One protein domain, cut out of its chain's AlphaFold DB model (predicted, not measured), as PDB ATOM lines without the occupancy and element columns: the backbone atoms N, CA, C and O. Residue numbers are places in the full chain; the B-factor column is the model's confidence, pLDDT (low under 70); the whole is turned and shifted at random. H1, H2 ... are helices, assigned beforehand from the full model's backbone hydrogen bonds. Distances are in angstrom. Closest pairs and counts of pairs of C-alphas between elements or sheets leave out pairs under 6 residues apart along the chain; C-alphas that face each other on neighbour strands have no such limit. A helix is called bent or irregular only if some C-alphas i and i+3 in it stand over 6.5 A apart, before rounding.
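This is residues 12 to 70 of the 705 residues of the protein "BREX system P-loop protein BrxC" of Gammaproteobacteria bacterium (UniProt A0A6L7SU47). A short helix, H1, packs slantwise on the later half of a long helix, H3, while an open loop from the small helix H2 swings wide to the far end of H3. The first residues of H3, 45 to 50, stick out at one end of the model, and the turn of the loop, residues 30 to 35, sticks out at the other. The printed part has 59 residues with three named helices, H1, H2 and H3 in chain order, and no named strand; the class is all helix. It is only just loose, close to compact, with a radius of gyration of the C-alphas of 12.7 A and spans of 36 by 26 by 22 A.

H1, residues 12 to 21, touches H3, residues 45 to 63, with residues 54 to 62 of H3 alone. Their closest C-alphas, those of Val 18 and Leu 62, are 6.3 A apart. The two run the same way at a steep tilt of 47 degrees. H2, residues 24 to 27, follows H1 by a tight link and is close to it but not clearly touching; their closest C-alphas, those of Val 20 and Phe 26, are 6.7 A apart. H2 and H3 are apart. In H1 every O i to N i+4 pair is within hydrogen-bond range, in H3 13 of 15 are, and H2 is too short for such a pair.

H1 begins at C-alpha 12, (168.339, 128.288, 152.882), and measures 14.3 A. H2 has four residues. H3 runs 27.2 A from C-alpha 45, (151.972, 140.368, 150.101), to C-alpha 63, (164.194, 120.158, 136.556). It has a kink of 29 degrees near residue 52 and is irregular, with C-alphas 46 and 49 standing 7.6 A apart.

The two C-alphas farthest apart, those of Gly 33 and Glu 46, are 36.4 A apart. The printed part has no cut. The link from H2 to H3, residues 28 to 44, is long. The mean pLDDT of the printed part is 74.3, and residues 30 to 42 and residue 68 are under 70.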
ATOM      1  N   ASP A  12     168.440 129.536 152.110       73.00
ATOM      2  CA  ASP A  12     168.339 128.288 152.882       73.00
ATOM      3  C   ASP A  12     166.966 127.613 152.725       73.00
ATOM      4  O   ASP A  12     166.862 126.390 152.680       73.00
ATOM      5  N   MET A  13     165.901 128.409 152.566       73.44
ATOM      6  CA  MET A  13     164.547 127.907 152.309       73.44
ATOM      7  C   MET A  13     164.455 127.243 150.930       73.44
ATOM      8  O   MET A  13     163.878 126.165 150.802       73.44
ATOM      9  N   LEU A  14     165.044 127.862 149.900       76.88
ATOM     10  CA  LEU A  14     165.100 127.295 148.549       76.88
ATOM     11  C   LEU A  14     165.857 125.958 148.549       76.88
ATOM     12  O   LEU A  14     165.414 124.997 147.928       76.88
ATOM     13  N   GLU A  15     166.990 125.888 149.246       79.25
ATOM     14  CA  GLU A  15     167.801 124.673 149.341       79.25
ATOM     15  C   GLU A  15     167.086 123.552 150.106       79.25
ATOM     16  O   GLU A  15     167.067 122.405 149.651       79.25
ATOM     17  N   HIS A  16     166.406 123.893 151.202       80.69
ATOM     18  CA  HIS A  16     165.554 122.961 151.929       80.69
ATOM     19  C   HIS A  16     164.429 122.399 151.044       80.69
ATOM     20  O   HIS A  16     164.272 121.180 150.960       80.69
ATOM     21  N   LEU A  17     163.692 123.259 150.328       78.75
ATOM     22  CA  LEU A  17     162.598 122.841 149.442       78.75
ATOM     23  C   LEU A  17     163.083 121.942 148.296       78.75
ATOM     24  O   LEU A  17     162.459 120.918 148.026       78.75
ATOM     25  N   VAL A  18     164.218 122.267 147.666       81.44
ATOM     26  CA  VAL A  18     164.823 121.414 146.627       81.44
ATOM     27  C   VAL A  18     165.148 120.023 147.178       81.44
ATOM     28  O   VAL A  18     164.904 119.027 146.499       81.44
ATOM     29  N   ASN A  19     165.699 119.930 148.389       82.44
ATOM     30  CA  ASN A  19     166.090 118.650 148.985       82.44
ATOM     31  C   ASN A  19     164.888 117.804 149.416       82.44
ATOM     32  O   ASN A  19     164.923 116.584 149.264       82.44
ATOM     33  N   VAL A  20     163.822 118.434 149.914       81.06
ATOM     34  CA  VAL A  20     162.583 117.735 150.283       81.06
ATOM     35  C   VAL A  20     161.866 117.217 149.038       81.06
ATOM     36  O   VAL A  20     161.569 116.025 148.971       81.06
ATOM     37  N   ILE A  21     161.633 118.074 148.040       79.88
ATOM     38  CA  ILE A  21     160.852 117.719 146.843       79.88
ATOM     39  C   ILE A  21     161.594 116.694 145.973       79.88
ATOM     40  O   ILE A  21     160.973 115.776 145.449       79.88
ATOM     41  N   ALA A  22     162.923 116.789 145.866       80.81
ATOM     42  CA  ALA A  22     163.724 115.812 145.125       80.81
ATOM     43  C   ALA A  22     164.013 114.514 145.906       80.81
ATOM     44  O   ALA A  22     164.734 113.650 145.410       80.81
ATOM     45  N   SER A  23     163.513 114.362 147.136       83.00
ATOM     46  CA  SER A  23     163.730 113.139 147.911       83.00
ATOM     47  C   SER A  23     162.867 111.983 147.393       83.00
ATOM     48  O   SER A  23     161.689 112.164 147.086       83.00
ATOM     49  N   ASN A  24     163.410 110.759 147.395       75.94
ATOM     50  CA  ASN A  24     162.651 109.545 147.049       75.94
ATOM     51  C   ASN A  24     161.374 109.392 147.885       75.94
ATOM     52  O   ASN A  24     160.359 108.913 147.393       75.94
ATOM     53  N   ARG A  25     161.412 109.828 149.149       77.19
ATOM     54  CA  ARG A  25     160.254 109.789 150.043       77.19
ATOM     55  C   ARG A  25     159.106 110.662 149.525       77.19
ATOM     56  O   ARG A  25     157.959 110.228 149.557       77.19
ATOM     57  N   PHE A  26     159.409 111.871 149.051       77.25
ATOM     58  CA  PHE A  26     158.409 112.787 148.503       77.25
ATOM     59  C   PHE A  26     157.903 112.315 147.134       77.25
ATOM     60  O   PHE A  26     156.693 112.239 146.926       77.25
ATOM     61  N   LEU A  27     158.810 111.908 146.238       74.50
ATOM     62  CA  LEU A  27     158.463 111.429 144.894       74.50
ATOM     63  C   LEU A  27     157.606 110.150 144.919       74.50
ATOM     64  O   LEU A  27     156.672 110.023 144.133       74.50
ATOM     65  N   ASN A  28     157.846 109.250 145.878       75.31
ATOM     66  CA  ASN A  28     157.050 108.032 146.071       75.31
ATOM     67  C   ASN A  28     155.819 108.234 146.975       75.31
ATOM     68  O   ASN A  28     155.195 107.250 147.370       75.31
ATOM     69  N   LYS A  29     155.473 109.482 147.334       70.50
ATOM     70  CA  LYS A  29     154.319 109.824 148.193       70.50
ATOM     71  C   LYS A  29     154.318 109.109 149.560       70.50
ATOM     72  O   LYS A  29     153.268 108.809 150.119       70.50
ATOM     73  N   GLN A  30     155.495 108.842 150.129       67.25
ATOM     74  CA  GLN A  30     155.647 108.097 151.383       67.25
ATOM     75  C   GLN A  30     155.517 109.023 152.613       67.25
ATOM     76  O   GLN A  30     156.503 109.532 153.164       67.25
ATOM     77  N   GLY A  31     154.273 109.252 153.046       65.38
ATOM     78  CA  GLY A  31     153.897 109.984 154.266       65.38
ATOM     79  C   GLY A  31     153.483 109.070 155.430       65.38
ATOM     80  O   GLY A  31     153.299 107.867 155.252       65.38
ATOM     81  N   LEU A  32     153.311 109.630 156.637       51.34
ATOM     82  CA  LEU A  32     152.564 108.923 157.688       51.34
ATOM     83  C   LEU A  32     151.116 108.770 157.195       51.34
ATOM     84  O   LEU A  32     150.446 109.776 157.001       51.34
ATOM     85  N   GLY A  33     150.663 107.536 156.963       59.16
ATOM     86  CA  GLY A  33     149.299 107.250 156.494       59.16
ATOM     87  C   GLY A  33     149.085 107.249 154.972       59.16
ATOM     88  O   GLY A  33     147.938 107.243 154.551       59.16
ATOM     89  N   ASN A  34     150.143 107.229 154.144       56.53
ATOM     90  CA  ASN A  34     150.059 107.257 152.665       56.53
ATOM     91  C   ASN A  34     149.391 108.509 152.051       56.53
ATOM     92  O   ASN A  34     149.064 108.518 150.864       56.53
ATOM     93  N   GLU A  35     149.232 109.591 152.814       54.81
ATOM     94  CA  GLU A  35     148.737 110.865 152.288       54.81
ATOM     95  C   GLU A  35     149.873 111.719 151.701       54.81
ATOM     96  O   GLU A  35     150.987 111.776 152.234       54.81
ATOM     97  N   VAL A  36     149.583 112.409 150.591       55.25
ATOM     98  CA  VAL A  36     150.499 113.387 149.985       55.25
ATOM     99  C   VAL A  36     150.537 114.627 150.885       55.25
ATOM    100  O   VAL A  36     149.494 115.258 151.065       55.25
ATOM    101  N   PRO A  37     151.695 115.032 151.433       57.12
ATOM    102  CA  PRO A  37     151.746 116.210 152.285       57.12
ATOM    103  C   PRO A  37     151.527 117.477 151.442       57.12
ATOM    104  O   PRO A  37     152.365 117.829 150.611       57.12
ATOM    105  N   PHE A  38     150.409 118.174 151.656       55.41
ATOM    106  CA  PHE A  38     150.187 119.514 151.111       55.41
ATOM    107  C   PHE A  38     150.858 120.544 152.024       55.41
ATOM    108  O   PHE A  38     150.507 120.670 153.196       55.41
ATOM    109  N   PHE A  39     151.825 121.293 151.492       65.75
ATOM    110  CA  PHE A  39     152.482 122.377 152.219       65.75
ATOM    111  C   PHE A  39     151.996 123.720 151.683       65.75
ATOM    112  O   PHE A  39     152.354 124.128 150.580       65.75
ATOM    113  N   ILE A  40     151.189 124.419 152.478       61.31
ATOM    114  CA  ILE A  40     150.850 125.818 152.225       61.31
ATOM    115  C   ILE A  40     151.871 126.664 152.983       61.31
ATOM    116  O   ILE A  40     151.911 126.642 154.213       61.31
ATOM    117  N   CYS A  41     152.703 127.396 152.247       68.06
ATOM    118  CA  CYS A  41     153.661 128.346 152.807       68.06
ATOM    119  C   CYS A  41     153.110 129.771 152.638       68.06
ATOM    120  O   CYS A  41     153.375 130.394 151.606       68.06
ATOM    121  N   PRO A  42     152.321 130.295 153.599       67.25
ATOM    122  CA  PRO A  42     151.811 131.657 153.515       67.25
ATOM    123  C   PRO A  42     152.964 132.662 153.603       67.25
ATOM    124  O   PRO A  42     153.910 132.476 154.373       67.25
ATOM    125  N   TYR A  43     152.878 133.744 152.831       74.25
ATOM    126  CA  TYR A  43     153.854 134.832 152.840       74.25
ATOM    127  C   TYR A  43     153.144 136.199 152.810       74.25
ATOM    128  O   TYR A  43     152.064 136.306 152.225       74.25
ATOM    129  N   PRO A  44     153.720 137.250 153.426       76.81
ATOM    130  CA  PRO A  44     153.177 138.608 153.357       76.81
ATOM    131  C   PRO A  44     153.146 139.139 151.910       76.81
ATOM    132  O   PRO A  44     154.102 138.888 151.172       76.81
ATOM    133  N   PRO A  45     152.124 139.910 151.490       75.81
ATOM    134  CA  PRO A  45     151.972 140.368 150.101       75.81
ATOM    135  C   PRO A  45     153.166 141.191 149.584       75.81
ATOM    136  O   PRO A  45     153.512 141.104 148.408       75.81
ATOM    137  N   GLU A  46     153.868 141.911 150.460       81.44
ATOM    138  CA  GLU A  46     155.111 142.637 150.142       81.44
ATOM    139  C   GLU A  46     156.254 141.738 149.628       81.44
ATOM    140  O   GLU A  46     157.118 142.192 148.879       81.44
ATOM    141  N   ASN A  47     156.226 140.441 149.951       79.38
ATOM    142  CA  ASN A  47     157.225 139.458 149.530       79.38
ATOM    143  C   ASN A  47     156.843 138.710 148.238       79.38
ATOM    144  O   ASN A  47     157.617 137.862 147.785       79.38
ATOM    145  N   ALA A  48     155.695 139.012 147.617       77.75
ATOM    146  CA  ALA A  48     155.177 138.277 146.456       77.75
ATOM    147  C   ALA A  48     156.175 138.196 145.292       77.75
ATOM    148  O   ALA A  48     156.442 137.112 144.773       77.75
ATOM    149  N   ASN A  49     156.814 139.315 144.944       77.81
ATOM    150  CA  ASN A  49     157.804 139.359 143.863       77.81
ATOM    151  C   ASN A  49     159.042 138.498 144.162       77.81
ATOM    152  O   ASN A  49     159.622 137.884 143.263       77.81
ATOM    153  N   GLN A  50     159.465 138.435 145.426       78.38
ATOM    154  CA  GLN A  50     160.626 137.648 145.837       78.38
ATOM    155  C   GLN A  50     160.291 136.151 145.909       78.38
ATOM    156  O   GLN A  50     161.103 135.323 145.495       78.38
ATOM    157  N   ILE A  51     159.083 135.801 146.353       80.56
ATOM    158  CA  ILE A  51     158.576 134.425 146.337       80.56
ATOM    159  C   ILE A  51     158.388 133.922 144.903       80.56
ATOM    160  O   ILE A  51     158.795 132.801 144.610       80.56
ATOM    161  N   ALA A  52     157.878 134.749 143.986       77.81
ATOM    162  CA  ALA A  52     157.772 134.399 142.568       77.81
ATOM    163  C   ALA A  52     159.146 134.052 141.961       77.81
ATOM    164  O   ALA A  52     159.291 133.024 141.298       77.81
ATOM    165  N   ARG A  53     160.185 134.843 142.274       78.12
ATOM    166  CA  ARG A  53     161.573 134.552 141.867       78.12
ATOM    167  C   ARG A  53     162.098 133.247 142.463       78.12
ATOM    168  O   ARG A  53     162.730 132.468 141.754       78.12
ATOM    169  N   ILE A  54     161.846 132.986 143.747       81.62
ATOM    170  CA  ILE A  54     162.268 131.737 144.402       81.62
ATOM    171  C   ILE A  54     161.531 130.533 143.816       81.62
ATOM    172  O   ILE A  54     162.163 129.504 143.602       81.62
ATOM    173  N   ARG A  55     160.238 130.655 143.498       80.12
ATOM    174  CA  ARG A  55     159.457 129.608 142.826       80.12
ATOM    175  C   ARG A  55     160.070 129.254 141.472       80.12
ATOM    176  O   ARG A  55     160.272 128.078 141.192       80.12
ATOM    177  N   GLN A  56     160.451 130.259 140.681       78.06
ATOM    178  CA  GLN A  56     161.127 130.050 139.397       78.06
ATOM    179  C   GLN A  56     162.522 129.415 139.566       78.06
ATOM    180  O   GLN A  56     162.901 128.516 138.822       78.06
ATOM    181  N   GLN A  57     163.287 129.820 140.584       81.69
ATOM    182  CA  GLN A  57     164.581 129.199 140.900       81.69
ATOM    183  C   GLN A  57     164.448 127.757 141.410       81.69
ATOM    184  O   GLN A  57     165.315 126.928 141.125       81.69
ATOM    185  N   LEU A  58     163.386 127.459 142.162       82.56
ATOM    186  CA  LEU A  58     163.051 126.127 142.659       82.56
ATOM    187  C   LEU A  58     162.729 125.195 141.492       82.56
ATOM    188  O   LEU A  58     163.374 124.159 141.364       82.56
ATOM    189  N   ALA A  59     161.821 125.619 140.615       78.50
ATOM    190  CA  ALA A  59     161.487 124.958 139.359       78.50
ATOM    191  C   ALA A  59     162.739 124.581 138.546       78.50
ATOM    192  O   ALA A  59     163.001 123.400 138.321       78.50
ATOM    193  N   ASN A  60     163.591 125.563 138.227       80.38
ATOM    194  CA  ASN A  60     164.807 125.341 137.435       80.38
ATOM    195  C   ASN A  60     165.803 124.371 138.105       80.38
ATOM    196  O   ASN A  60     166.569 123.684 137.429       80.38
ATOM    197  N   ARG A  61     165.865 124.340 139.444       82.44
ATOM    198  CA  ARG A  61     166.746 123.418 140.186       82.44
ATOM    199  C   ARG A  61     166.181 122.003 140.264       82.44
ATOM    200  O   ARG A  61     166.964 121.057 140.265       82.44
ATOM    201  N   LEU A  62     164.863 121.867 140.357       82.31
ATOM    202  CA  LEU A  62     164.173 120.579 140.372       82.31
ATOM    203  C   LEU A  62     164.245 119.898 139.004       82.31
ATOM    204  O   LEU A  62     164.590 118.721 138.938       82.31
ATOM    205  N   GLU A  63     164.065 120.659 137.927       79.56
ATOM    206  CA  GLU A  63     164.194 120.158 136.556       79.56
ATOM    207  C   GLU A  63     165.612 119.629 136.276       79.56
ATOM    208  O   GLU A  63     165.781 118.515 135.785       79.56
ATOM    209  N   LYS A  64     166.653 120.348 136.725       81.25
ATOM    210  CA  LYS A  64     168.052 119.872 136.671       81.25
ATOM    211  C   LYS A  64     168.309 118.590 137.468       81.25
ATOM    212  O   LYS A  64     169.289 117.902 137.200       81.25
ATOM    213  N   LYS A  65     167.470 118.285 138.461       80.31
ATOM    214  CA  LYS A  65     167.508 117.036 139.237       80.31
ATOM    215  C   LYS A  65     166.587 115.949 138.660       80.31
ATOM    216  O   LYS A  65     166.441 114.906 139.288       80.31
ATOM    217  N   GLY A  66     165.978 116.176 137.494       75.81
ATOM    218  CA  GLY A  66     165.077 115.227 136.837       75.81
ATOM    219  C   GLY A  66     163.668 115.170 137.435       75.81
ATOM    220  O   GLY A  66     162.917 114.252 137.121       75.81
ATOM    221  N   VAL A  67     163.293 116.124 138.296       77.56
ATOM    222  CA  VAL A  67     161.944 116.201 138.870       77.56
ATOM    223  C   VAL A  67     161.065 117.050 137.957       77.56
ATOM    224  O   VAL A  67     161.251 118.263 137.862       77.56
ATOM    225  N   GLN A  68     160.103 116.405 137.300       68.56
ATOM    226  CA  GLN A  68     159.095 117.080 136.484       68.56
ATOM    227  C   GLN A  68     158.000 117.673 137.380       68.56
ATOM    228  O   GLN A  68     157.517 117.018 138.305       68.56
ATOM    229  N   TYR A  69     157.611 118.915 137.107       75.44
ATOM    230  CA  TYR A  69     156.493 119.594 137.755       75.44
ATOM    231  C   TYR A  69     155.562 120.153 136.677       75.44
ATOM    232  O   TYR A  69     156.008 120.422 135.567       75.44
ATOM    233  N   LEU A  70     154.279 120.293 137.009       72.06
ATOM    234  CA  LEU A  70     153.282 120.930 136.153       72.06
ATOM    235  C   LEU A  70     152.955 122.297 136.748       72.06
ATOM    236  O   LEU A  70     152.726 122.409 137.957       72.06
TER     237      LEU A  70